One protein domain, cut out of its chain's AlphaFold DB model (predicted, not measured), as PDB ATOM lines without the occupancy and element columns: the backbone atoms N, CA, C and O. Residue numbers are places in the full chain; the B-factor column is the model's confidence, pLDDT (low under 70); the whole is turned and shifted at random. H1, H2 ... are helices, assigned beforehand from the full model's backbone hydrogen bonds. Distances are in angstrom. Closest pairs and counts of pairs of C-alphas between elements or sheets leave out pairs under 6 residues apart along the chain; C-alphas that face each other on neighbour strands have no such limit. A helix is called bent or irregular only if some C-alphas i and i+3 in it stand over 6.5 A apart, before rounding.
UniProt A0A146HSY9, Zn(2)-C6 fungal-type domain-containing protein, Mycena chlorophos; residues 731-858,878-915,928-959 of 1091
ATOM      1  N   ARG A 731     197.022 185.846 138.237       82.06
ATOM      2  CA  ARG A 731     197.875 187.033 138.008       82.06
ATOM      3  C   ARG A 731     199.281 186.708 137.498       82.06
ATOM      4  O   ARG A 731     199.690 187.379 136.551       82.06
ATOM      5  N   PRO A 732     200.035 185.738 138.066       78.88
ATOM      6  CA  PRO A 732     201.372 185.415 137.565       78.88
ATOM      7  C   PRO A 732     201.326 184.959 136.106       78.88
ATOM      8  O   PRO A 732     202.150 185.387 135.298       78.88
ATOM      9  N   LEU A 733     200.317 184.153 135.755       79.31
ATOM     10  CA  LEU A 733     200.111 183.681 134.395       79.31
ATOM     11  C   LEU A 733     199.767 184.846 133.453       79.31
ATOM     12  O   LEU A 733     200.469 185.048 132.465       79.31
ATOM     13  N   TRP A 734     198.760 185.666 133.781       84.69
ATOM     14  CA  TRP A 734     198.390 186.856 132.996       84.69
ATOM     15  C   TRP A 734     199.542 187.855 132.822       84.69
ATOM     16  O   TRP A 734     199.700 188.426 131.742       84.69
ATOM     17  N   ALA A 735     200.375 188.045 133.849       84.31
ATOM     18  CA  ALA A 735     201.552 188.904 133.758       84.31
ATOM     19  C   ALA A 735     202.554 188.331 132.744       84.31
ATOM     20  O   ALA A 735     203.086 189.073 131.920       84.31
ATOM     21  N   GLY A 736     202.744 187.006 132.746       81.50
ATOM     22  CA  GLY A 736     203.571 186.298 131.768       81.50
ATOM     23  C   GLY A 736     203.087 186.485 130.327       81.50
ATOM     24  O   GLY A 736     203.911 186.601 129.421       81.50
ATOM     25  N   TYR A 737     201.773 186.608 130.106       83.12
ATOM     26  CA  TYR A 737     201.227 186.944 128.789       83.12
ATOM     27  C   TYR A 737     201.506 188.396 128.384       83.12
ATOM     28  O   TYR A 737     201.993 188.607 127.279       83.12
ATOM     29  N   LEU A 738     201.305 189.391 129.259       87.00
ATOM     30  CA  LEU A 738     201.661 190.785 128.929       87.00
ATOM     31  C   LEU A 738     203.161 190.957 128.636       87.00
ATOM     32  O   LEU A 738     203.538 191.703 127.726       87.00
ATOM     33  N   LEU A 739     204.014 190.234 129.364       86.88
ATOM     34  CA  LEU A 739     205.446 190.151 129.088       86.88
ATOM     35  C   LEU A 739     205.717 189.529 127.715       86.88
ATOM     36  O   LEU A 739     206.450 190.107 126.917       86.88
ATOM     37  N   SER A 740     205.100 188.378 127.429       81.62
ATOM     38  CA  SER A 740     205.207 187.677 126.146       81.62
ATOM     39  C   SER A 740     204.826 188.596 124.982       81.62
ATOM     40  O   SER A 740     205.591 188.726 124.029       81.62
ATOM     41  N   GLU A 741     203.706 189.315 125.082       85.25
ATOM     42  CA  GLU A 741     203.279 190.297 124.076       85.25
ATOM     43  C   GLU A 741     204.283 191.440 123.886       85.25
ATOM     44  O   GLU A 741     204.565 191.842 122.753       85.25
ATOM     45  N   THR A 742     204.851 191.936 124.987       88.75
ATOM     46  CA  THR A 742     205.848 193.014 124.984       88.75
ATOM     47  C   THR A 742     207.159 192.557 124.341       88.75
ATOM     48  O   THR A 742     207.717 193.268 123.510       88.75
ATOM     49  N   TYR A 743     207.637 191.353 124.658       86.94
ATOM     50  CA  TYR A 743     208.886 190.822 124.105       86.94
ATOM     51  C   TYR A 743     208.726 190.347 122.658       86.94
ATOM     52  O   TYR A 743     209.661 190.503 121.877       86.94
ATOM     53  N   ARG A 744     207.538 189.873 122.248       83.44
ATOM     54  CA  ARG A 744     207.213 189.645 120.828       83.44
ATOM     55  C   ARG A 744     207.288 190.956 120.050       83.44
ATOM     56  O   ARG A 744     207.961 191.022 119.030       83.44
ATOM     57  N   ALA A 745     206.665 192.023 120.553       85.69
ATOM     58  CA  ALA A 745     206.753 193.335 119.918       85.69
ATOM     59  C   ALA A 745     208.217 193.799 119.764       85.69
ATOM     60  O   ALA A 745     208.633 194.128 118.656       85.69
ATOM     61  N   LEU A 746     209.021 193.717 120.828       89.12
ATOM     62  CA  LEU A 746     210.434 194.114 120.822       89.12
ATOM     63  C   LEU A 746     211.317 193.282 119.872       89.12
ATOM     64  O   LEU A 746     212.025 193.860 119.051       89.12
ATOM     65  N   LEU A 747     211.258 191.945 119.930       84.19
ATOM     66  CA  LEU A 747     212.089 191.049 119.098       84.19
ATOM     67  C   LEU A 747     211.806 191.170 117.589       84.19
ATOM     68  O   LEU A 747     212.664 190.830 116.771       84.19
ATOM     69  N   HIS A 748     210.617 191.660 117.227       82.94
ATOM     70  CA  HIS A 748     210.217 191.965 115.850       82.94
ATOM     71  C   HIS A 748     210.229 193.483 115.545       82.94
ATOM     72  O   HIS A 748     209.782 193.894 114.478       82.94
ATOM     73  N   ARG A 749     210.732 194.324 116.469       86.12
ATOM     74  CA  ARG A 749     210.782 195.806 116.407       86.12
ATOM     75  C   ARG A 749     209.435 196.487 116.086       86.12
ATOM     76  O   ARG A 749     209.399 197.598 115.554       86.12
ATOM     77  N   ARG A 750     208.327 195.824 116.433       83.94
ATOM     78  CA  ARG A 750     206.930 196.261 116.261       83.94
ATOM     79  C   ARG A 750     206.446 197.083 117.466       83.94
ATOM     80  O   ARG A 750     207.028 196.981 118.544       83.94
ATOM     81  N   PRO A 751     205.337 197.840 117.343       80.12
ATOM     82  CA  PRO A 751     204.740 198.543 118.475       80.12
ATOM     83  C   PRO A 751     204.355 197.639 119.652       80.12
ATOM     84  O   PRO A 751     203.669 196.627 119.479       80.12
ATOM     85  N   VAL A 752     204.726 198.050 120.868       86.75
ATOM     86  CA  VAL A 752     204.229 197.432 122.105       86.75
ATOM     87  C   VAL A 752     202.782 197.879 122.338       86.75
ATOM     88  O   VAL A 752     202.510 199.060 122.534       86.75
ATOM     89  N   LEU A 753     201.844 196.929 122.315       86.12
ATOM     90  CA  LEU A 753     200.403 197.188 122.473       86.12
ATOM     91  C   LEU A 753     199.931 197.228 123.940       86.12
ATOM     92  O   LEU A 753     198.779 197.580 124.204       86.12
ATOM     93  N   VAL A 754     200.806 196.851 124.875       89.25
ATOM     94  CA  VAL A 754     200.569 196.836 126.327       89.25
ATOM     95  C   VAL A 754     200.788 198.240 126.905       89.25
ATOM     96  O   VAL A 754     201.778 198.895 126.591       89.25
ATOM     97  N   THR A 755     199.885 198.692 127.772       87.19
ATOM     98  CA  THR A 755     199.915 199.986 128.486       87.19
ATOM     99  C   THR A 755     200.293 199.802 129.961       87.19
ATOM    100  O   THR A 755     200.458 198.671 130.427       87.19
ATOM    101  N   LEU A 756     200.429 200.888 130.741       86.06
ATOM    102  CA  LEU A 756     200.620 200.752 132.192       86.06
ATOM    103  C   LEU A 756     199.326 200.289 132.873       86.06
ATOM    104  O   LEU A 756     199.378 199.463 133.782       86.06
ATOM    105  N   ALA A 757     198.172 200.767 132.393       80.88
ATOM    106  CA  ALA A 757     196.861 200.351 132.881       80.88
ATOM    107  C   ALA A 757     196.663 198.828 132.782       80.88
ATOM    108  O   ALA A 757     196.214 198.226 133.755       80.88
ATOM    109  N   ASP A 758     197.064 198.189 131.673       88.06
ATOM    110  CA  ASP A 758     196.981 196.724 131.529       88.06
ATOM    111  C   ASP A 758     197.848 196.006 132.577       88.06
ATOM    112  O   ASP A 758     197.372 195.108 133.272       88.06
ATOM    113  N   GLN A 759     199.113 196.424 132.733       88.50
ATOM    114  CA  GLN A 759     200.046 195.823 133.696       88.50
ATOM    115  C   GLN A 759     199.522 195.935 135.131       88.50
ATOM    116  O   GLN A 759     199.522 194.950 135.868       88.50
ATOM    117  N   LEU A 760     199.037 197.121 135.509       85.31
ATOM    118  CA  LEU A 760     198.481 197.398 136.830       85.31
ATOM    119  C   LEU A 760     197.172 196.632 137.085       85.31
ATOM    120  O   LEU A 760     196.957 196.152 138.202       85.31
ATOM    121  N   LEU A 761     196.318 196.483 136.063       82.44
ATOM    122  CA  LEU A 761     195.078 195.701 136.123       82.44
ATOM    123  C   LEU A 761     195.361 194.214 136.374       82.44
ATOM    124  O   LEU A 761     194.659 193.594 137.174       82.44
ATOM    125  N   VAL A 762     196.413 193.673 135.748       83.81
ATOM    126  CA  VAL A 762     196.887 192.295 135.950       83.81
ATOM    127  C   VAL A 762     197.517 192.093 137.330       83.81
ATOM    128  O   VAL A 762     197.116 191.190 138.065       83.81
ATOM    129  N   SER A 763     198.507 192.907 137.709       82.12
ATOM    130  CA  SER A 763     199.247 192.717 138.967       82.12
ATOM    131  C   SER A 763     198.420 193.059 140.211       82.12
ATOM    132  O   SER A 763     198.743 192.628 141.316       82.12
ATOM    133  N   GLN A 764     197.343 193.829 140.030       79.56
ATOM    134  CA  GLN A 764     196.685 194.616 141.070       79.56
ATOM    135  C   GLN A 764     197.666 195.591 141.734       79.56
ATOM    136  O   GLN A 764     197.837 195.621 142.954       79.56
ATOM    137  N   GLY A 765     198.240 196.462 140.903       81.94
ATOM    138  CA  GLY A 765     199.064 197.603 141.299       81.94
ATOM    139  C   GLY A 765     200.567 197.347 141.262       81.94
ATOM    140  O   GLY A 765     201.020 196.223 141.058       81.94
ATOM    141  N   THR A 766     201.342 198.416 141.435       85.19
ATOM    142  CA  THR A 766     202.807 198.373 141.376       85.19
ATOM    143  C   THR A 766     203.365 197.477 142.491       85.19
ATOM    144  O   THR A 766     203.154 197.793 143.665       85.19
ATOM    145  N   PRO A 767     204.069 196.378 142.168       88.31
ATOM    146  CA  PRO A 767     204.777 195.576 143.156       88.31
ATOM    147  C   PRO A 767     206.044 196.308 143.644       88.31
ATOM    148  O   PRO A 767     206.478 197.272 143.001       88.31
ATOM    149  N   PRO A 768     206.669 195.864 144.752       90.81
ATOM    150  CA  PRO A 768     207.916 196.452 145.239       90.81
ATOM    151  C   PRO A 768     209.032 196.433 144.173       90.81
ATOM    152  O   PRO A 768     209.018 195.561 143.298       90.81
ATOM    153  N   PRO A 769     209.995 197.374 144.216       92.31
ATOM    154  CA  PRO A 769     211.151 197.384 143.313       92.31
ATOM    155  C   PRO A 769     212.001 196.113 143.494       92.31
ATOM    156  O   PRO A 769     212.081 195.579 144.605       92.31
ATOM    157  N   LEU A 770     212.630 195.614 142.424       92.06
ATOM    158  CA  LEU A 770     213.406 194.360 142.436       92.06
ATOM    159  C   LEU A 770     214.579 194.427 143.420       92.06
ATOM    160  O   LEU A 770     214.862 193.471 144.139       92.06
ATOM    161  N   GLU A 771     215.169 195.606 143.524       93.44
ATOM    162  CA  GLU A 771     216.198 196.011 144.464       93.44
ATOM    163  C   GLU A 771     215.788 195.698 145.912       93.44
ATOM    164  O   GLU A 771     216.603 195.198 146.675       93.44
ATOM    165  N   SER A 772     214.510 195.876 146.284       93.69
ATOM    166  CA  SER A 772     214.012 195.548 147.634       93.69
ATOM    167  C   SER A 772     213.902 194.040 147.902       93.69
ATOM    168  O   SER A 772     214.076 193.604 149.043       93.69
ATOM    169  N   PHE A 773     213.680 193.229 146.861       92.88
ATOM    170  CA  PHE A 773     213.770 191.771 146.958       92.88
ATOM    171  C   PHE A 773     215.230 191.311 147.031       92.88
ATOM    172  O   PHE A 773     215.520 190.371 147.765       92.88
ATOM    173  N   LEU A 774     216.152 191.990 146.337       92.19
ATOM    174  CA  LEU A 774     217.586 191.686 146.376       92.19
ATOM    175  C   LEU A 774     218.198 192.049 147.740       92.19
ATOM    176  O   LEU A 774     218.923 191.258 148.335       92.19
ATOM    177  N   ASP A 775     217.809 193.192 148.300       93.06
ATOM    178  CA  ASP A 775     218.147 193.612 149.661       93.06
ATOM    179  C   ASP A 775     217.684 192.598 150.716       93.06
ATOM    180  O   ASP A 775     218.381 192.332 151.697       93.06
ATOM    181  N   ARG A 776     216.486 192.028 150.524       92.19
ATOM    182  CA  ARG A 776     215.951 190.955 151.367       92.19
ATOM    183  C   ARG A 776     216.717 189.651 151.155       92.19
ATOM    184  O   ARG A 776     217.102 189.039 152.144       92.19
ATOM    185  N   ALA A 777     216.999 189.272 149.911       88.25
ATOM    186  CA  ALA A 777     217.801 188.101 149.571       88.25
ATOM    187  C   ALA A 777     219.194 188.150 150.218       88.25
ATOM    188  O   ALA A 777     219.618 187.163 150.807       88.25
ATOM    189  N   HIS A 778     219.880 189.297 150.213       91.44
ATOM    190  CA  HIS A 778     221.172 189.461 150.889       91.44
ATOM    191  C   HIS A 778     221.070 189.347 152.423       91.44
ATOM    192  O   HIS A 778     221.923 188.722 153.054       91.44
ATOM    193  N   LYS A 779     220.015 189.903 153.036       90.81
ATOM    194  CA  LYS A 779     219.764 189.791 154.489       90.81
ATOM    195  C   LYS A 779     219.421 188.353 154.894       90.81
ATOM    196  O   LYS A 779     219.895 187.879 155.922       90.81
ATOM    197  N   GLU A 780     218.652 187.650 154.069       87.06
ATOM    198  CA  GLU A 780     218.363 186.225 154.229       87.06
ATOM    199  C   GLU A 780     219.637 185.383 154.026       87.06
ATOM    200  O   GLU A 780     219.941 184.563 154.891       87.06
ATOM    201  N   ALA A 781     220.443 185.639 152.984       85.00
ATOM    202  CA  ALA A 781     221.725 184.973 152.711       85.00
ATOM    203  C   ALA A 781     222.668 184.992 153.921       85.00
ATOM    204  O   ALA A 781     223.187 183.949 154.320       85.00
ATOM    205  N   ALA A 782     222.820 186.157 154.557       87.44
ATOM    206  CA  ALA A 782     223.652 186.336 155.748       87.44
ATOM    207  C   ALA A 782     223.194 185.520 156.979       87.44
ATOM    208  O   ALA A 782     223.959 185.373 157.929       87.44
ATOM    209  N   SER A 783     221.966 184.984 156.974       87.44
ATOM    210  CA  SER A 783     221.396 184.156 158.050       87.44
ATOM    211  C   SER A 783     221.403 182.644 157.769       87.44
ATOM    212  O   SER A 783     220.969 181.871 158.619       87.44
ATOM    213  N   GLY A 784     221.896 182.207 156.601       83.75
ATOM    214  CA  GLY A 784     221.853 180.801 156.175       83.75
ATOM    215  C   GLY A 784     220.441 180.355 155.760       83.75
ATOM    216  O   GLY A 784     219.818 179.539 156.445       83.75
ATOM    217  N   PRO A 785     219.892 180.887 154.652       78.19
ATOM    218  CA  PRO A 785     218.477 180.766 154.341       78.19
ATOM    219  C   PRO A 785     218.168 179.389 153.763       78.19
ATOM    220  O   PRO A 785     218.637 179.021 152.679       78.19
ATOM    221  N   SER A 786     217.334 178.636 154.479       83.44
ATOM    222  CA  SER A 786     216.906 177.308 154.043       83.44
ATOM    223  C   SER A 786     216.157 177.363 152.708       83.44
ATOM    224  O   SER A 786     215.434 178.320 152.423       83.44
ATOM    225  N   LEU A 787     216.276 176.295 151.912       78.81
ATOM    226  CA  LEU A 787     215.659 176.152 150.584       78.81
ATOM    227  C   LEU A 787     214.176 176.575 150.544       78.81
ATOM    228  O   LEU A 787     213.733 177.197 149.581       78.81
ATOM    229  N   LYS A 788     213.418 176.311 151.618       80.00
ATOM    230  CA  LYS A 788     212.014 176.729 151.758       80.00
ATOM    231  C   LYS A 788     211.828 178.251 151.664       80.00
ATOM    232  O   LYS A 788     210.863 178.687 151.046       80.00
ATOM    233  N   HIS A 789     212.724 179.049 152.246       81.38
ATOM    234  CA  HIS A 789     212.660 180.512 152.178       81.38
ATOM    235  C   HIS A 789     212.988 181.024 150.773       81.38
ATOM    236  O   HIS A 789     212.250 181.859 150.260       81.38
ATOM    237  N   ARG A 790     214.004 180.462 150.099       81.38
ATOM    238  CA  ARG A 790     214.320 180.832 148.705       81.38
ATOM    239  C   ARG A 790     213.169 180.496 147.762       81.38
ATOM    240  O   ARG A 790     212.760 181.344 146.977       81.38
ATOM    241  N   VAL A 791     212.584 179.302 147.891       79.50
ATOM    242  CA  VAL A 791     211.397 178.884 147.124       79.50
ATOM    243  C   VAL A 791     210.192 179.790 147.406       79.50
ATOM    244  O   VAL A 791     209.516 180.203 146.467       79.50
ATOM    245  N   GLN A 792     209.945 180.163 148.666       83.56
ATOM    246  CA  GLN A 792     208.898 181.128 149.022       83.56
ATOM    247  C   GLN A 792     209.151 182.502 148.376       83.56
ATOM    248  O   GLN A 792     208.242 183.068 147.769       83.56
ATOM    249  N   LEU A 793     210.392 183.001 148.426       84.31
ATOM    250  CA  LEU A 793     210.783 184.253 147.779       84.31
ATOM    251  C   LEU A 793     210.583 184.187 146.258       84.31
ATOM    252  O   LEU A 793     210.122 185.168 145.689       84.31
ATOM    253  N   CYS A 794     210.834 183.047 145.600       83.12
ATOM    254  CA  CYS A 794     210.564 182.873 144.163       83.12
ATOM    255  C   CYS A 794     209.086 183.124 143.814       83.12
ATOM    256  O   CYS A 794     208.790 183.822 142.845       83.12
ATOM    257  N   PHE A 795     208.148 182.584 144.603       82.75
ATOM    258  CA  PHE A 795     206.709 182.768 144.369       82.75
ATOM    259  C   PHE A 795     206.221 184.187 144.690       82.75
ATOM    260  O   PHE A 795     205.331 184.694 144.009       82.75
ATOM    261  N   GLU A 796     206.814 184.854 145.682       84.56
ATOM    262  CA  GLU A 796     206.552 186.274 145.962       84.56
ATOM    263  C   GLU A 796     207.127 187.181 144.857       84.56
ATOM    264  O   GLU A 796     206.485 188.140 144.424       84.56
ATOM    265  N   LEU A 797     208.320 186.846 144.360       87.44
ATOM    266  CA  LEU A 797     209.070 187.614 143.375       87.44
ATOM    267  C   LEU A 797     208.510 187.487 141.955       87.44
ATOM    268  O   LEU A 797     208.526 188.482 141.240       87.44
ATOM    269  N   VAL A 798     208.001 186.326 141.523       86.00
ATOM    270  CA  VAL A 798     207.660 186.088 140.101       86.00
ATOM    271  C   VAL A 798     206.709 187.143 139.520       86.00
ATOM    272  O   VAL A 798     206.928 187.620 138.409       86.00
ATOM    273  N   THR A 799     205.711 187.600 140.286       84.12
ATOM    274  CA  THR A 799     204.786 188.654 139.825       84.12
ATOM    275  C   THR A 799     205.489 190.010 139.699       84.12
ATOM    276  O   THR A 799     205.229 190.748 138.750       84.12
ATOM    277  N   ALA A 800     206.412 190.335 140.610       88.62
ATOM    278  CA  ALA A 800     207.214 191.555 140.545       88.62
ATOM    279  C   ALA A 800     208.238 191.511 139.399       88.62
ATOM    280  O   ALA A 800     208.343 192.466 138.636       88.62
ATOM    281  N   PHE A 801     208.932 190.384 139.231       89.06
ATOM    282  CA  PHE A 801     209.913 190.132 138.173       89.06
ATOM    283  C   PHE A 801     209.292 190.297 136.785       89.06
ATOM    284  O   PHE A 801     209.823 191.008 135.935       89.06
ATOM    285  N   VAL A 802     208.116 189.701 136.577       88.19
ATOM    286  CA  VAL A 802     207.386 189.764 135.308       88.19
ATOM    287  C   VAL A 802     206.752 191.145 135.086       88.19
ATOM    288  O   VAL A 802     206.834 191.671 133.976       88.19
ATOM    289  N   PHE A 803     206.187 191.789 136.117       90.56
ATOM    290  CA  PHE A 803     205.696 193.172 136.015       90.56
ATOM    291  C   PHE A 803     206.821 194.130 135.610       90.56
ATOM    292  O   PHE A 803     206.694 194.847 134.617       90.56
ATOM    293  N   HIS A 804     207.947 194.109 136.330       90.88
ATOM    294  CA  HIS A 804     209.082 194.987 136.046       90.88
ATOM    295  C   HIS A 804     209.740 194.640 134.709       90.88
ATOM    296  O   HIS A 804     210.053 195.557 133.965       90.88
ATOM    297  N   GLY A 805     209.842 193.363 134.323       90.56
ATOM    298  CA  GLY A 805     210.283 192.957 132.982       90.56
ATOM    299  C   GLY A 805     209.390 193.495 131.856       90.56
ATOM    300  O   GLY A 805     209.898 193.974 130.841       90.56
ATOM    301  N   THR A 806     208.066 193.509 132.054       91.75
ATOM    302  CA  THR A 806     207.103 194.074 131.085       91.75
ATOM    303  C   THR A 806     207.209 195.600 131.038       91.75
ATOM    304  O   THR A 806     207.183 196.211 129.968       91.75
ATOM    305  N   ARG A 807     207.377 196.237 132.202       92.75
ATOM    306  CA  ARG A 807     207.631 197.673 132.324       92.75
ATOM    307  C   ARG A 807     208.945 198.075 131.649       92.75
ATOM    308  O   ARG A 807     208.947 199.044 130.903       92.75
ATOM    309  N   ARG A 808     210.042 197.341 131.864       91.69
ATOM    310  CA  ARG A 808     211.353 197.642 131.265       91.69
ATOM    311  C   ARG A 808     211.355 197.397 129.763       91.69
ATOM    312  O   ARG A 808     211.887 198.225 129.039       91.69
ATOM    313  N   GLY A 809     210.650 196.371 129.282       91.69
ATOM    314  CA  GLY A 809     210.391 196.197 127.852       91.69
ATOM    315  C   GLY A 809     209.680 197.406 127.222       91.69
ATOM    316  O   GLY A 809     210.081 197.868 126.156       91.69
ATOM    317  N   ARG A 810     208.678 197.980 127.903       92.81
ATOM    318  CA  ARG A 810     208.034 199.234 127.471       92.81
ATOM    319  C   ARG A 810     208.958 200.447 127.532       92.81
ATOM    320  O   ARG A 810     209.069 201.148 126.535       92.81
ATOM    321  N   GLU A 811     209.626 200.685 128.663       91.38
ATOM    322  CA  GLU A 811     210.571 201.804 128.814       91.38
ATOM    323  C   GLU A 811     211.674 201.733 127.738       91.38
ATOM    324  O   GLU A 811     212.035 202.753 127.157       91.38
ATOM    325  N   PHE A 812     212.149 200.530 127.398       92.50
ATOM    326  CA  PHE A 812     213.134 200.280 126.341       92.50
ATOM    327  C   PHE A 812     212.579 200.464 124.916       92.50
ATOM    328  O   PHE A 812     213.309 200.912 124.029       92.50
ATOM    329  N   PHE A 813     211.297 200.178 124.667       91.56
ATOM    330  CA  PHE A 813     210.646 200.577 123.412       91.56
ATOM    331  C   PHE A 813     210.542 202.104 123.317       91.56
ATOM    332  O   PHE A 813     210.918 202.693 122.309       91.56
ATOM    333  N   GLU A 814     210.078 202.757 124.380       87.88
ATOM    334  CA  GLU A 814     209.847 204.204 124.418       87.88
ATOM    335  C   GLU A 814     211.152 205.023 124.327       87.88
ATOM    336  O   GLU A 814     211.116 206.134 123.804       87.88
ATOM    337  N   SER A 815     212.298 204.478 124.765       90.06
ATOM    338  CA  SER A 815     213.585 205.202 124.839       90.06
ATOM    339  C   SER A 815     214.756 204.648 124.010       90.06
ATOM    340  O   SER A 815     215.760 205.348 123.884       90.06
ATOM    341  N   VAL A 816     214.668 203.437 123.432       90.31
ATOM    342  CA  VAL A 816     215.779 202.842 122.649       90.31
ATOM    343  C   VAL A 816     215.338 202.214 121.319       90.31
ATOM    344  O   VAL A 816     215.871 202.596 120.282       90.31
ATOM    345  N   SER A 817     214.389 201.270 121.315       90.00
ATOM    346  CA  SER A 817     214.083 200.424 120.132       90.00
ATOM    347  C   SER A 817     212.837 200.824 119.327       90.00
ATOM    348  O   SER A 817     212.661 200.407 118.175       90.00
ATOM    349  N   GLY A 818     211.955 201.641 119.903       84.62
ATOM    350  CA  GLY A 818     210.782 202.173 119.213       84.62
ATOM    351  C   GLY A 818     211.155 203.167 118.117       84.62
ATOM    352  O   GLY A 818     212.232 203.757 118.127       84.62
ATOM    353  N   HIS A 819     210.252 203.366 117.155       79.38
ATOM    354  CA  HIS A 819     210.556 204.128 115.938       79.38
ATOM    355  C   HIS A 819     211.066 205.554 116.216       79.38
ATOM    356  O   HIS A 819     212.063 205.963 115.627       79.38
ATOM    357  N   PHE A 820     210.452 206.282 117.160       80.19
ATOM    358  CA  PHE A 820     210.938 207.604 117.577       80.19
ATOM    359  C   PHE A 820     212.363 207.535 118.134       80.19
ATOM    360  O   PHE A 820     213.239 208.256 117.671       80.19
ATOM    361  N   ALA A 821     212.614 206.624 119.078       84.31
ATOM    362  CA  ALA A 821     213.929 206.452 119.684       84.31
ATOM    363  C   ALA A 821     215.005 206.041 118.664       84.31
ATOM    364  O   ALA A 821     216.175 206.376 118.850       84.31
ATOM    365  N   ARG A 822     214.628 205.370 117.564       84.31
ATOM    366  CA  ARG A 822     215.538 205.069 116.447       84.31
ATOM    367  C   ARG A 822     215.949 206.287 115.617       84.31
ATOM    368  O   ARG A 822     217.074 206.305 115.136       84.31
ATOM    369  N   HIS A 823     215.127 207.335 115.583       76.56
ATOM    370  CA  HIS A 823     215.455 208.628 114.963       76.56
ATOM    371  C   HIS A 823     216.152 209.605 115.929       76.56
ATOM    372  O   HIS A 823     216.521 210.710 115.540       76.56
ATOM    373  N   GLN A 824     216.359 209.203 117.189       79.88
ATOM    374  CA  GLN A 824     217.115 209.963 118.182       79.88
ATOM    375  C   GLN A 824     218.522 209.376 118.402       79.88
ATOM    376  O   GLN A 824     218.732 208.167 118.216       79.88
ATOM    377  N   PRO A 825     219.489 210.201 118.858       78.69
ATOM    378  CA  PRO A 825     220.751 209.716 119.401       78.69
ATOM    379  C   PRO A 825     220.516 208.671 120.496       78.69
ATOM    380  O   PRO A 825     219.595 208.785 121.307       78.69
ATOM    381  N   LEU A 826     221.361 207.643 120.520       84.75
ATOM    382  CA  LEU A 826     221.188 206.496 121.403       84.75
ATOM    383  C   LEU A 826     221.238 206.909 122.886       84.75
ATOM    384  O   LEU A 826     222.245 207.438 123.356       84.75
ATOM    385  N   SER A 827     220.166 206.630 123.631       89.00
ATOM    386  CA  SER A 827     220.069 206.987 125.050       89.00
ATOM    387  C   SER A 827     220.929 206.069 125.925       89.00
ATOM    388  O   SER A 827     220.488 205.024 126.407       89.00
ATOM    389  N   GLU A 828     222.183 206.468 126.146       88.12
ATOM    390  CA  GLU A 828     223.132 205.750 127.008       88.12
ATOM    391  C   GLU A 828     222.602 205.585 128.436       88.12
ATOM    392  O   GLU A 828     222.786 204.535 129.045       88.12
ATOM    393  N   THR A 829     221.884 206.581 128.964       91.06
ATOM    394  CA  THR A 829     221.270 206.508 130.298       91.06
ATOM    395  C   THR A 829     220.148 205.473 130.358       91.06
ATOM    396  O   THR A 829     220.033 204.777 131.364       91.06
ATOM    397  N   ALA A 830     219.359 205.304 129.290       89.81
ATOM    398  CA  ALA A 830     218.366 204.232 129.208       89.81
ATOM    399  C   ALA A 830     219.017 202.843 129.092       89.81
ATOM    400  O   ALA A 830     218.520 201.889 129.689       89.81
ATOM    401  N   ILE A 831     220.143 202.727 128.377       91.38
ATOM    402  CA  ILE A 831     220.889 201.466 128.245       91.38
ATOM    403  C   ILE A 831     221.573 201.085 129.558       91.38
ATOM    404  O   ILE A 831     221.440 199.942 129.981       91.38
ATOM    405  N   HIS A 832     222.242 202.019 130.240       91.56
ATOM    406  CA  HIS A 832     222.823 201.759 131.560       91.56
ATOM    407  C   HIS A 832     221.745 201.360 132.571       91.56
ATOM    408  O   HIS A 832     221.872 200.313 133.193       91.56
ATOM    409  N   LYS A 833     220.614 202.077 132.618       91.88
ATOM    410  CA  LYS A 833     219.454 201.694 133.436       91.88
ATOM    411  C   LYS A 833     218.970 200.268 133.124       91.88
ATOM    412  O   LYS A 833     218.723 199.500 134.045       91.88
ATOM    413  N   ALA A 834     218.874 199.897 131.844       91.56
ATOM    414  CA  ALA A 834     218.487 198.547 131.428       91.56
ATOM    415  C   ALA A 834     219.535 197.474 131.789       91.56
ATOM    416  O   ALA A 834     219.157 196.347 132.101       91.56
ATOM    417  N   LEU A 835     220.829 197.810 131.783       92.19
ATOM    418  CA  LEU A 835     221.914 196.940 132.251       92.19
ATOM    419  C   LEU A 835     221.879 196.754 133.777       92.19
ATOM    420  O   LEU A 835     222.034 195.628 134.242       92.19
ATOM    421  N   ASP A 836     221.610 197.813 134.543       92.25
ATOM    422  CA  ASP A 836     221.465 197.765 136.006       92.25
ATOM    423  C   ASP A 836     220.220 196.949 136.418       92.25
ATOM    424  O   ASP A 836     220.276 196.104 137.320       92.25
ATOM    425  N   ASP A 837     219.103 197.131 135.701       90.25
ATOM    426  CA  ASP A 837     217.896 196.298 135.801       90.25
ATOM    427  C   ASP A 837     218.210 194.817 135.527       90.25
ATOM    428  O   ASP A 837     217.802 193.937 136.290       90.25
ATOM    429  N   LEU A 838     218.956 194.530 134.454       92.00
ATOM    430  CA  LEU A 838     219.351 193.172 134.070       92.00
ATOM    431  C   LEU A 838     220.308 192.532 135.085       92.00
ATOM    432  O   LEU A 838     220.116 191.370 135.435       92.00
ATOM    433  N   GLY A 839     221.281 193.276 135.615       93.50
ATOM    434  CA  GLY A 839     222.164 192.807 136.685       93.50
ATOM    435  C   GLY A 839     221.391 192.488 137.968       93.50
ATOM    436  O   GLY A 839     221.611 191.447 138.586       93.50
ATOM    437  N   THR A 840     220.406 193.320 138.319       93.31
ATOM    438  CA  THR A 840     219.486 193.065 139.442       93.31
ATOM    439  C   THR A 840     218.658 191.795 139.212       93.31
ATOM    440  O   THR A 840     218.517 190.969 140.116       93.31
ATOM    441  N   MET A 841     218.153 191.586 137.990       93.38
ATOM    442  CA  MET A 841     217.451 190.356 137.601       93.38
ATOM    443  C   MET A 841     218.354 189.112 137.665       93.38
ATOM    444  O   MET A 841     217.920 188.082 138.182       93.38
ATOM    445  N   GLN A 842     219.606 189.199 137.200       92.81
ATOM    446  CA  GLN A 842     220.567 188.089 137.214       92.81
ATOM    447  C   GLN A 842     221.011 187.721 138.637       92.81
ATOM    448  O   GLN A 842     221.103 186.538 138.972       92.81
ATOM    449  N   ALA A 843     221.225 188.714 139.506       92.50
ATOM    450  CA  ALA A 843     221.544 188.495 140.916       92.50
ATOM    451  C   ALA A 843     220.392 187.785 141.650       92.50
ATOM    452  O   ALA A 843     220.617 186.822 142.385       92.50
ATOM    453  N   LEU A 844     219.146 188.198 141.385       92.12
ATOM    454  CA  LEU A 844     217.950 187.544 141.920       92.12
ATOM    455  C   LEU A 844     217.790 186.103 141.412       92.12
ATOM    456  O   LEU A 844     217.558 185.208 142.221       92.12
ATOM    457  N   LEU A 845     217.968 185.852 140.108       89.12
ATOM    458  CA  LEU A 845     217.995 184.493 139.546       89.12
ATOM    459  C   LEU A 845     219.050 183.615 140.233       89.12
ATOM    460  O   LEU A 845     218.754 182.495 140.650       89.12
ATOM    461  N   SER A 846     220.263 184.144 140.391       89.31
ATOM    462  CA  SER A 846     221.387 183.436 141.008       89.31
ATOM    463  C   SER A 846     221.106 183.094 142.474       89.31
ATOM    464  O   SER A 846     221.308 181.954 142.889       89.31
ATOM    465  N   TYR A 847     220.561 184.027 143.263       87.94
ATOM    466  CA  TYR A 847     220.154 183.741 144.644       87.94
ATOM    467  C   TYR A 847     219.048 182.677 144.715       87.94
ATOM    468  O   TYR A 847     219.140 181.735 145.504       87.94
ATOM    469  N   CYS A 848     218.019 182.799 143.872       84.44
ATOM    470  CA  CYS A 848     216.872 181.895 143.854       84.44
ATOM    471  C   CYS A 848     217.233 180.448 143.478       84.44
ATOM    472  O   CYS A 848     216.630 179.522 144.024       84.44
ATOM    473  N   PHE A 849     218.195 180.243 142.567       84.69
ATOM    474  CA  PHE A 849     218.433 178.941 141.925       84.69
ATOM    475  C   PHE A 849     219.842 178.349 142.114       84.69
ATOM    476  O   PHE A 849     220.077 177.230 141.669       84.69
ATOM    477  N   SER A 850     220.756 179.027 142.819       81.94
ATOM    478  CA  SER A 850     222.141 178.567 143.087       81.94
ATOM    479  C   SER A 850     222.271 177.199 143.770       81.94
ATOM    480  O   SER A 850     223.268 176.516 143.567       81.94
ATOM    481  N   GLU A 851     221.281 176.790 144.564       75.19
ATOM    482  CA  GLU A 851     221.247 175.494 145.269       75.19
ATOM    483  C   GLU A 851     220.171 174.542 144.722       75.19
ATOM    484  O   GLU A 851     219.857 173.526 145.344       75.19
ATOM    485  N   ILE A 852     219.572 174.864 143.569       75.19
ATOM    486  CA  ILE A 852     218.530 174.044 142.944       75.19
ATOM    487  C   ILE A 852     219.092 173.420 141.671       75.19
ATOM    488  O   ILE A 852     219.014 174.000 140.589       75.19
ATOM    489  N   ASP A 853     219.646 172.216 141.811       70.19
ATOM    490  CA  ASP A 853     219.951 171.375 140.656       70.19
ATOM    491  C   ASP A 853     218.650 170.920 139.969       70.19
ATOM    492  O   ASP A 853     217.630 170.635 140.608       70.19
ATOM    493  N   PHE A 854     218.689 170.851 138.641       71.62
ATOM    494  CA  PHE A 854     217.567 170.486 137.784       71.62
ATOM    495  C   PHE A 854     217.944 169.251 136.948       71.62
ATOM    496  O   PHE A 854     218.174 169.374 135.747       71.62
ATOM    497  N   PRO A 855     218.009 168.054 137.566       64.88
ATOM    498  CA  PRO A 855     218.591 166.875 136.935       64.88
ATOM    499  C   PRO A 855     217.753 166.331 135.770       64.88
ATOM    500  O   PRO A 855     216.583 165.952 135.937       64.88
ATOM    501  N   ASP A 856     218.410 166.200 134.615       57.62
ATOM    502  CA  ASP A 856     217.923 165.569 133.378       57.62
ATOM    503  C   ASP A 856     217.261 164.195 133.618       57.62
ATOM    504  O   ASP A 856     216.260 163.854 132.988       57.62
ATOM    505  N   SER A 857     217.783 163.410 134.568       45.19
ATOM    506  CA  SER A 857     217.377 162.020 134.838       45.19
ATOM    507  C   SER A 857     215.926 161.844 135.307       45.19
ATOM    508  O   SER A 857     215.389 160.738 135.242       45.19
ATOM    509  N   THR A 858     215.257 162.923 135.728       47.59
ATOM    510  CA  THR A 858     213.851 162.899 136.184       47.59
ATOM    511  C   THR A 858     212.822 162.548 135.100       47.59
ATOM    512  O   THR A 858     211.640 162.415 135.413       47.59
ATOM    513  N   MET A 878     207.095 169.900 145.150       53.28
ATOM    514  CA  MET A 878     207.262 171.316 144.785       53.28
ATOM    515  C   MET A 878     207.936 171.513 143.417       53.28
ATOM    516  O   MET A 878     207.879 172.611 142.858       53.28
ATOM    517  N   ALA A 879     208.580 170.475 142.872       64.06
ATOM    518  CA  ALA A 879     209.455 170.597 141.710       64.06
ATOM    519  C   ALA A 879     208.765 171.166 140.452       64.06
ATOM    520  O   ALA A 879     209.369 172.045 139.840       64.06
ATOM    521  N   PRO A 880     207.527 170.783 140.062       67.06
ATOM    522  CA  PRO A 880     206.898 171.318 138.850       67.06
ATOM    523  C   PRO A 880     206.692 172.838 138.900       67.06
ATOM    524  O   PRO A 880     207.005 173.544 137.943       67.06
ATOM    525  N   HIS A 881     206.225 173.362 140.037       68.56
ATOM    526  CA  HIS A 881     205.973 174.794 140.203       68.56
ATOM    527  C   HIS A 881     207.273 175.601 140.312       68.56
ATOM    528  O   HIS A 881     207.376 176.668 139.710       68.56
ATOM    529  N   VAL A 882     208.288 175.082 141.016       73.44
ATOM    530  CA  VAL A 882     209.611 175.728 141.089       73.44
ATOM    531  C   VAL A 882     210.295 175.727 139.719       73.44
ATOM    532  O   VAL A 882     210.825 176.760 139.318       73.44
ATOM    533  N   ARG A 883     210.213 174.626 138.956       75.44
ATOM    534  CA  ARG A 883     210.696 174.562 137.564       75.44
ATOM    535  C   ARG A 883     209.989 175.582 136.670       75.44
ATOM    536  O   ARG A 883     210.663 176.278 135.919       75.44
ATOM    537  N   LEU A 884     208.665 175.724 136.783       73.12
ATOM    538  CA  LEU A 884     207.891 176.697 136.003       73.12
ATOM    539  C   LEU A 884     208.264 178.154 136.334       73.12
ATOM    540  O   LEU A 884     208.399 178.965 135.420       73.12
ATOM    541  N   VAL A 885     208.473 178.485 137.614       76.19
ATOM    542  CA  VAL A 885     208.921 179.826 138.036       76.19
ATOM    543  C   VAL A 885     210.359 180.098 137.590       76.19
ATOM    544  O   VAL A 885     210.620 181.158 137.022       76.19
ATOM    545  N   ALA A 886     211.274 179.138 137.762       80.00
ATOM    546  CA  ALA A 886     212.658 179.244 137.299       80.00
ATOM    547  C   ALA A 886     212.741 179.446 135.780       80.00
ATOM    548  O   ALA A 886     213.474 180.317 135.311       80.00
ATOM    549  N   TYR A 887     211.945 178.688 135.021       81.00
ATOM    550  CA  TYR A 887     211.812 178.816 133.572       81.00
ATOM    551  C   TYR A 887     211.273 180.200 133.204       81.00
ATOM    552  O   TYR A 887     211.910 180.909 132.432       81.00
ATOM    553  N   GLY A 888     210.160 180.622 133.814       77.50
ATOM    554  CA  GLY A 888     209.541 181.920 133.554       77.50
ATOM    555  C   GLY A 888     210.495 183.088 133.806       77.50
ATOM    556  O   GLY A 888     210.702 183.904 132.914       77.50
ATOM    557  N   MET A 889     211.134 183.140 134.979       84.31
ATOM    558  CA  MET A 889     212.103 184.189 135.325       84.31
ATOM    559  C   MET A 889     213.343 184.165 134.418       84.31
ATOM    560  O   MET A 889     213.806 185.222 133.991       84.31
ATOM    561  N   SER A 890     213.860 182.983 134.068       85.19
ATOM    562  CA  SER A 890     215.024 182.874 133.174       85.19
ATOM    563  C   SER A 890     214.671 183.293 131.735       85.19
ATOM    564  O   SER A 890     215.475 183.956 131.084       85.19
ATOM    565  N   VAL A 891     213.453 183.005 131.255       81.06
ATOM    566  CA  VAL A 891     212.905 183.491 129.969       81.06
ATOM    567  C   VAL A 891     212.670 185.008 129.972       81.06
ATOM    568  O   VAL A 891     212.885 185.654 128.946       81.06
ATOM    569  N   VAL A 892     212.281 185.604 131.109       82.56
ATOM    570  CA  VAL A 892     212.209 187.072 131.252       82.56
ATOM    571  C   VAL A 892     213.600 187.682 131.051       82.56
ATOM    572  O   VAL A 892     213.799 188.521 130.177       82.56
ATOM    573  N   PHE A 893     214.577 187.232 131.839       90.62
ATOM    574  CA  PHE A 893     215.935 187.771 131.826       90.62
ATOM    575  C   PHE A 893     216.615 187.584 130.461       90.62
ATOM    576  O   PHE A 893     216.936 188.563 129.788       90.62
ATOM    577  N   THR A 894     216.752 186.336 130.002       88.44
ATOM    578  CA  THR A 894     217.416 186.016 128.725       88.44
ATOM    579  C   THR A 894     216.689 186.631 127.526       88.44
ATOM    580  O   THR A 894     217.334 187.067 126.575       88.44
ATOM    581  N   GLY A 895     215.358 186.748 127.579       86.81
ATOM    582  CA  GLY A 895     214.566 187.437 126.563       86.81
ATOM    583  C   GLY A 895     214.899 188.923 126.434       86.81
ATOM    584  O   GLY A 895     215.003 189.426 125.315       86.81
ATOM    585  N   PHE A 896     215.106 189.626 127.551       89.69
ATOM    586  CA  PHE A 896     215.416 191.057 127.536       89.69
ATOM    587  C   PHE A 896     216.882 191.345 127.176       89.69
ATOM    588  O   PHE A 896     217.137 192.270 126.404       89.69
ATOM    589  N   VAL A 897     217.830 190.506 127.616       91.81
ATOM    590  CA  VAL A 897     219.234 190.553 127.149       91.81
ATOM    591  C   VAL A 897     219.304 190.423 125.621       91.81
ATOM    592  O   VAL A 897     220.009 191.179 124.955       91.81
ATOM    593  N   LEU A 898     218.518 189.508 125.047       89.88
ATOM    594  CA  LEU A 898     218.471 189.254 123.607       89.88
ATOM    595  C   LEU A 898     217.816 190.399 122.812       89.88
ATOM    596  O   LEU A 898     218.273 190.735 121.719       89.88
ATOM    597  N   VAL A 899     216.782 191.041 123.367       91.38
ATOM    598  CA  VAL A 899     216.206 192.286 122.825       91.38
ATOM    599  C   VAL A 899     217.249 193.408 122.802       91.38
ATOM    600  O   VAL A 899     217.423 194.062 121.776       91.38
ATOM    601  N   LEU A 900     217.978 193.603 123.904       92.75
ATOM    602  CA  LEU A 900     219.013 194.632 124.012       92.75
ATOM    603  C   LEU A 900     220.152 194.391 123.003       92.75
ATOM    604  O   LEU A 900     220.562 195.317 122.306       92.75
ATOM    605  N   TYR A 901     220.603 193.140 122.852       92.06
ATOM    606  CA  TYR A 901     221.599 192.745 121.848       92.06
ATOM    607  C   TYR A 901     221.126 193.032 120.414       92.06
ATOM    608  O   TYR A 901     221.825 193.691 119.645       92.06
ATOM    609  N   THR A 902     219.924 192.565 120.055       89.75
ATOM    610  CA  THR A 902     219.403 192.636 118.675       89.75
ATOM    611  C   THR A 902     218.967 194.037 118.234       89.75
ATOM    612  O   THR A 902     218.795 194.265 117.032       89.75
ATOM    613  N   GLU A 903     218.828 194.985 119.165       92.75
ATOM    614  CA  GLU A 903     218.720 196.420 118.875       92.75
ATOM    615  C   GLU A 903     220.103 197.078 118.733       92.75
ATOM    616  O   GLU A 903     220.343 197.769 117.747       92.75
ATOM    617  N   LEU A 904     221.056 196.840 119.645       91.31
ATOM    618  CA  LEU A 904     222.393 197.449 119.528       91.31
ATOM    619  C   LEU A 904     223.166 196.966 118.295       91.31
ATOM    620  O   LEU A 904     223.899 197.743 117.683       91.31
ATOM    621  N   GLU A 905     222.983 195.712 117.880       88.69
ATOM    622  CA  GLU A 905     223.497 195.241 116.594       88.69
ATOM    623  C   GLU A 905     222.850 195.970 115.408       88.69
ATOM    624  O   GLU A 905     223.556 196.334 114.469       88.69
ATOM    625  N   HIS A 906     221.543 196.239 115.465       89.38
ATOM    626  CA  HIS A 906     220.814 196.929 114.401       89.38
ATOM    627  C   HIS A 906     221.319 198.352 114.190       89.38
ATOM    628  O   HIS A 906     221.729 198.692 113.078       89.38
ATOM    629  N   ARG A 907     221.414 199.122 115.282       87.38
ATOM    630  CA  ARG A 907     222.036 200.450 115.285       87.38
ATOM    631  C   ARG A 907     223.458 200.399 114.738       87.38
ATOM    632  O   ARG A 907     223.899 201.322 114.064       87.38
ATOM    633  N   ALA A 908     224.192 199.319 115.020       86.12
ATOM    634  CA  ALA A 908     225.556 199.141 114.541       86.12
ATOM    635  C   ALA A 908     225.633 198.729 113.060       86.12
ATOM    636  O   ALA A 908     226.669 198.960 112.447       86.12
ATOM    637  N   SER A 909     224.606 198.119 112.456       85.88
ATOM    638  CA  SER A 909     224.484 198.014 110.987       85.88
ATOM    639  C   SER A 909     224.131 199.360 110.351       85.88
ATOM    640  O   SER A 909     224.880 199.803 109.487       85.88
ATOM    641  N   GLU A 910     223.099 200.051 110.844       83.38
ATOM    642  CA  GLU A 910     222.660 201.361 110.331       83.38
ATOM    643  C   GLU A 910     223.831 202.364 110.336       83.38
ATOM    644  O   GLU A 910     224.248 202.851 109.288       83.38
ATOM    645  N   ALA A 911     224.513 202.520 111.478       81.94
ATOM    646  CA  ALA A 911     225.677 203.399 111.617       81.94
ATOM    647  C   ALA A 911     226.945 202.950 110.850       81.94
ATOM    648  O   ALA A 911     227.956 203.657 110.891       81.94
ATOM    649  N   ARG A 912     226.938 201.786 110.179       83.44
ATOM    650  CA  ARG A 912     227.972 201.368 109.205       83.44
ATOM    651  C   ARG A 912     227.545 201.646 107.763       83.44
ATOM    652  O   ARG A 912     228.406 201.945 106.943       83.44
ATOM    653  N   GLU A 913     226.253 201.575 107.463       84.38
ATOM    654  CA  GLU A 913     225.686 201.921 106.154       84.38
ATOM    655  C   GLU A 913     225.704 203.447 105.938       84.38
ATOM    656  O   GLU A 913     226.199 203.912 104.909       84.38
ATOM    657  N   ASP A 914     225.336 204.229 106.959       76.94
ATOM    658  CA  ASP A 914     225.440 205.700 106.976       76.94
ATOM    659  C   ASP A 914     226.888 206.217 106.865       76.94
ATOM    660  O   ASP A 914     227.126 207.357 106.468       76.94
ATOM    661  N   ALA A 915     227.877 205.381 107.199       69.50
ATOM    662  CA  ALA A 915     229.301 205.714 107.099       69.50
ATOM    663  C   ALA A 915     229.870 205.579 105.671       69.50
ATOM    664  O   ALA A 915     231.063 205.810 105.453       69.50
ATOM    665  N   ALA A 928     230.452 208.370 118.169       74.25
ATOM    666  CA  ALA A 928     229.188 207.653 118.337       74.25
ATOM    667  C   ALA A 928     229.338 206.157 118.000       74.25
ATOM    668  O   ALA A 928     228.923 205.306 118.785       74.25
ATOM    669  N   GLN A 929     230.014 205.829 116.891       79.94
ATOM    670  CA  GLN A 929     230.349 204.447 116.524       79.94
ATOM    671  C   GLN A 929     231.196 203.751 117.599       79.94
ATOM    672  O   GLN A 929     230.904 202.614 117.965       79.94
ATOM    673  N   SER A 930     232.207 204.431 118.152       84.31
ATOM    674  CA  SER A 930     233.075 203.874 119.204       84.31
ATOM    675  C   SER A 930     232.308 203.575 120.500       84.31
ATOM    676  O   SER A 930     232.526 202.538 121.127       84.31
ATOM    677  N   ARG A 931     231.374 204.451 120.892       85.00
ATOM    678  CA  ARG A 931     230.511 204.252 122.069       85.00
ATOM    679  C   ARG A 931     229.493 203.135 121.855       85.00
ATOM    680  O   ARG A 931     229.345 202.277 122.720       85.00
ATOM    681  N   LEU A 932     228.874 203.073 120.679       86.62
ATOM    682  CA  LEU A 932     227.988 201.975 120.295       86.62
ATOM    683  C   LEU A 932     228.725 200.624 120.259       86.62
ATOM    684  O   LEU A 932     228.185 199.626 120.730       86.62
ATOM    685  N   ALA A 933     229.974 200.587 119.786       85.62
ATOM    686  CA  ALA A 933     230.809 199.388 119.834       85.62
ATOM    687  C   ALA A 933     231.118 198.944 121.278       85.62
ATOM    688  O   ALA A 933     231.043 197.751 121.572       85.62
ATOM    689  N   LEU A 934     231.393 199.883 122.193       89.50
ATOM    690  CA  LEU A 934     231.591 199.590 123.618       89.50
ATOM    691  C   LEU A 934     230.319 199.029 124.276       89.50
ATOM    692  O   LEU A 934     230.385 198.005 124.955       89.50
ATOM    693  N   LEU A 935     229.160 199.650 124.041       89.56
ATOM    694  CA  LEU A 935     227.870 199.180 124.561       89.56
ATOM    695  C   LEU A 935     227.497 197.807 123.978       89.56
ATOM    696  O   LEU A 935     227.085 196.913 124.718       89.56
ATOM    697  N   ARG A 936     227.730 197.588 122.676       90.00
ATOM    698  CA  ARG A 936     227.589 196.269 122.040       90.00
ATOM    699  C   ARG A 936     228.511 195.236 122.693       90.00
ATOM    700  O   ARG A 936     228.063 194.119 122.929       90.00
ATOM    701  N   ALA A 937     229.763 195.575 123.002       88.12
ATOM    702  CA  ALA A 937     230.694 194.658 123.662       88.12
ATOM    703  C   ALA A 937     230.243 194.299 125.091       88.12
ATOM    704  O   ALA A 937     230.254 193.124 125.453       88.12
ATOM    705  N   GLN A 938     229.766 195.276 125.871       90.50
ATOM    706  CA  GLN A 938     229.186 195.047 127.203       90.50
ATOM    707  C   GLN A 938     227.960 194.122 127.140       90.50
ATOM    708  O   GLN A 938     227.888 193.141 127.876       90.50
ATOM    709  N   VAL A 939     227.033 194.377 126.214       89.88
ATOM    710  CA  VAL A 939     225.820 193.560 126.034       89.88
ATOM    711  C   VAL A 939     226.129 192.180 125.448       89.88
ATOM    712  O   VAL A 939     225.479 191.208 125.816       89.88
ATOM    713  N   THR A 940     227.152 192.052 124.599       88.00
ATOM    714  CA  THR A 940     227.643 190.744 124.128       88.00
ATOM    715  C   THR A 940     228.227 189.943 125.292       88.00
ATOM    716  O   THR A 940     227.901 188.771 125.438       88.00
ATOM    717  N   SER A 941     229.020 190.575 126.165       88.50
ATOM    718  CA  SER A 941     229.545 189.943 127.382       88.50
ATOM    719  C   SER A 941     228.418 189.473 128.312       88.50
ATOM    720  O   SER A 941     228.425 188.327 128.753       88.50
ATOM    721  N   LEU A 942     227.389 190.305 128.523       90.25
ATOM    722  CA  LEU A 942     226.197 189.935 129.295       90.25
ATOM    723  C   LEU A 942     225.398 188.794 128.642       90.25
ATOM    724  O   LEU A 942     224.928 187.896 129.334       90.25
ATOM    725  N   ALA A 943     225.257 188.783 127.314       87.88
ATOM    726  CA  ALA A 943     224.595 187.691 126.601       87.88
ATOM    727  C   ALA A 943     225.357 186.366 126.748       87.88
ATOM    728  O   ALA A 943     224.750 185.332 127.016       87.88
ATOM    729  N   LEU A 944     226.687 186.410 126.656       86.75
ATOM    730  CA  LEU A 944     227.554 185.252 126.856       86.75
ATOM    731  C   LEU A 944     227.556 184.759 128.316       86.75
ATOM    732  O   LEU A 944     227.490 183.552 128.546       86.75
ATOM    733  N   SER A 945     227.531 185.657 129.309       86.25
ATOM    734  CA  SER A 945     227.388 185.282 130.725       86.25
ATOM    735  C   SER A 945     225.973 184.818 131.104       86.25
ATOM    736  O   SER A 945     225.802 184.209 132.156       86.25
ATOM    737  N   SER A 946     224.974 185.047 130.241       87.25
ATOM    738  CA  SER A 946     223.592 184.554 130.386       87.25
ATOM    739  C   SER A 946     223.370 183.151 129.799       87.25
ATOM    740  O   SER A 946     222.300 182.568 129.981       87.25
ATOM    741  N   LEU A 947     224.359 182.563 129.113       86.94
ATOM    742  CA  LEU A 947     224.253 181.199 128.576       86.94
ATOM    743  C   LEU A 947     223.983 180.092 129.627       86.94
ATOM    744  O   LEU A 947     223.289 179.137 129.266       86.94
ATOM    745  N   PRO A 948     224.405 180.183 130.911       85.25
ATOM    746  CA  PRO A 948     223.950 179.262 131.959       85.25
ATOM    747  C   PRO A 948     222.434 179.323 132.179       85.25
ATOM    748  O   PRO A 948     221.792 178.292 132.373       85.25
ATOM    749  N   ASP A 949     221.845 180.521 132.126       83.44
ATOM    750  CA  ASP A 949     220.407 180.731 132.292       83.44
ATOM    751  C   ASP A 949     219.630 180.219 131.069       83.44
ATOM    752  O   ASP A 949     218.579 179.597 131.231       83.44
ATOM    753  N   VAL A 950     220.178 180.379 129.856       80.00
ATOM    754  CA  VAL A 950     219.647 179.762 128.621       80.00
ATOM    755  C   VAL A 950     219.699 178.231 128.708       80.00
ATOM    756  O   VAL A 950     218.701 177.565 128.439       80.00
ATOM    757  N   LEU A 951     220.819 177.652 129.153       81.94
ATOM    758  CA  LEU A 951     220.938 176.207 129.373       81.94
ATOM    759  C   LEU A 951     219.947 175.711 130.436       81.94
ATOM    760  O   LEU A 951     219.338 174.654 130.260       81.94
ATOM    761  N   ARG A 952     219.717 176.491 131.503       81.56
ATOM    762  CA  ARG A 952     218.685 176.199 132.507       81.56
ATOM    763  C   ARG A 952     217.291 176.193 131.877       81.56
ATOM    764  O   ARG A 952     216.554 175.242 132.098       81.56
ATOM    765  N   VAL A 953     216.937 177.186 131.055       74.50
ATOM    766  CA  VAL A 953     215.658 177.216 130.309       74.50
ATOM    767  C   VAL A 953     215.472 175.947 129.470       74.50
ATOM    768  O   VAL A 953     214.413 175.324 129.542       74.50
ATOM    769  N   LEU A 954     216.511 175.524 128.743       74.38
ATOM    770  CA  LEU A 954     216.481 174.333 127.886       74.38
ATOM    771  C   LEU A 954     216.390 173.013 128.679       74.38
ATOM    772  O   LEU A 954     215.744 172.078 128.219       74.38
ATOM    773  N   LYS A 955     216.977 172.930 129.882       76.81
ATOM    774  CA  LYS A 955     216.816 171.772 130.790       76.81
ATOM    775  C   LYS A 955     215.458 171.750 131.500       76.81
ATOM    776  O   LYS A 955     214.922 170.684 131.790       76.81
ATOM    777  N   LEU A 956     214.881 172.921 131.771       71.06
ATOM    778  CA  LEU A 956     213.581 173.063 132.433       71.06
ATOM    779  C   LEU A 956     212.387 172.747 131.518       71.06
ATOM    780  O   LEU A 956     211.333 172.372 132.028       71.06
ATOM    781  N   GLN A 957     212.543 172.886 130.197       67.75
ATOM    782  CA  GLN A 957     211.536 172.532 129.190       67.75
ATOM    783  C   GLN A 957     212.080 171.495 128.192       67.75
ATOM    784  O   GLN A 957     212.557 171.873 127.123       67.75
ATOM    785  N   PRO A 958     211.960 170.184 128.485       51.47
ATOM    786  CA  PRO A 958     212.391 169.124 127.564       51.47
ATOM    787  C   PRO A 958     211.587 169.078 126.251       51.47
ATOM    788  O   PRO A 958     212.037 168.468 125.286       51.47
ATOM    789  N   PHE A 959     210.418 169.728 126.186       55.72
ATOM    790  CA  PHE A 959     209.564 169.771 124.996       55.72
ATOM    791  C   PHE A 959     209.327 171.220 124.536       55.72
ATOM    792  O   PHE A 959     208.475 171.906 125.110       55.72
TER     793      PHE A 959
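What this domain is: This is residues 731 to 858, 878 to 915 and 928 to 959 of the 1091 residues of the protein "Zn(2)-C6 fungal-type domain-containing protein" of Mycena chlorophos (UniProt A0A146HSY9). This is an elongated, well-aligned bundle of helices, with two long helices, H7 and H4, running the same way through its core and H1 and H6 packed on opposite sides of that pair. H8 packs along H7, H3 packs on H6 and one part of H4, H2 is on the outside by H1 and H4, and H9 turns off from H8 to pack on H7. The printed part has 198 residues, with nine named helices, H1 to H9 in order, and no named strand; its class is all helix. It is compact, with a radius of gyration of the C-alphas of 17.4 A, and spans 56 by 36 by 35 A, only just elongated.

Where its parts are: Find C-alpha 879 at (209.455, 170.597, 141.710); from there H7, the longest helix, runs 50.1 A to residue 913. H4, residues 787 to 817, is 39.0 A long, with a kink of 41 degrees near residue 798; it is irregular, with C-alphas 814 and 817 7.1 A apart. H6, residues 828 to 849, measures 31.0 A, H8, residues 928 to 945, 25.6 A, and H1 24.0 A, from C-alpha 731 at (197.875, 187.033, 138.008) to residue 747. Look for the shorter helices at residues 756 to 763 for H2, 770 to 781 for H3, 819 to 822 for H5 and 947 to 956 for H9, which ends at C-alpha 956, (213.581, 173.063, 132.433).

How they stand to each other: H1, H3, H4, H6, H7 and H8 form an up and down bundle, each running against the one before it. Start at H7: it touches H4 the same way at 22 degrees, a shallow tilt, closest at the C-alphas of Ser 817 and Glu 903, 6.3 A. H6 touches H7 the opposite way, closest at C-alphas 841 and 893, 6.5 A. H8 touches H7 at C-alphas 904 and 936, 5.9 A, and H9 touches it at C-alphas 887 and 953, 5.3 A, at a steep tilt of 41 degrees. H4 is the hub, touching six helices; its closest C-alphas to H1 are Thr 806 and Leu 739, 4.7 A. H3 and H4 form a hairpin, closest at C-alphas 770 and 801, 6.9 A, and so do H1 and H2, at C-alphas 731 and 762, 5.7 A. H5 and H4 touch only at the corner. Every O i to N i+4 pair is within hydrogen-bond range in H1, H2, H3, H6, H8 and H9, against 24 of 27 in H4 and 29 of 31 in H7; H5 is too short for one.

The domain as a whole: The two farthest C-alphas, those of Ser 786 and Ala 915, are 56.3 A apart. Residues 859 to 877 and 916 to 927 are not printed; the gaps are 13.7 A, C-alpha 858 to 878, and 11.4 A, C-alpha 915 to 928. Of the links printed whole, none is long. The model's pLDDT is under 70 at residues 855 to 858, 878 to 881, 915 and 957 to 959.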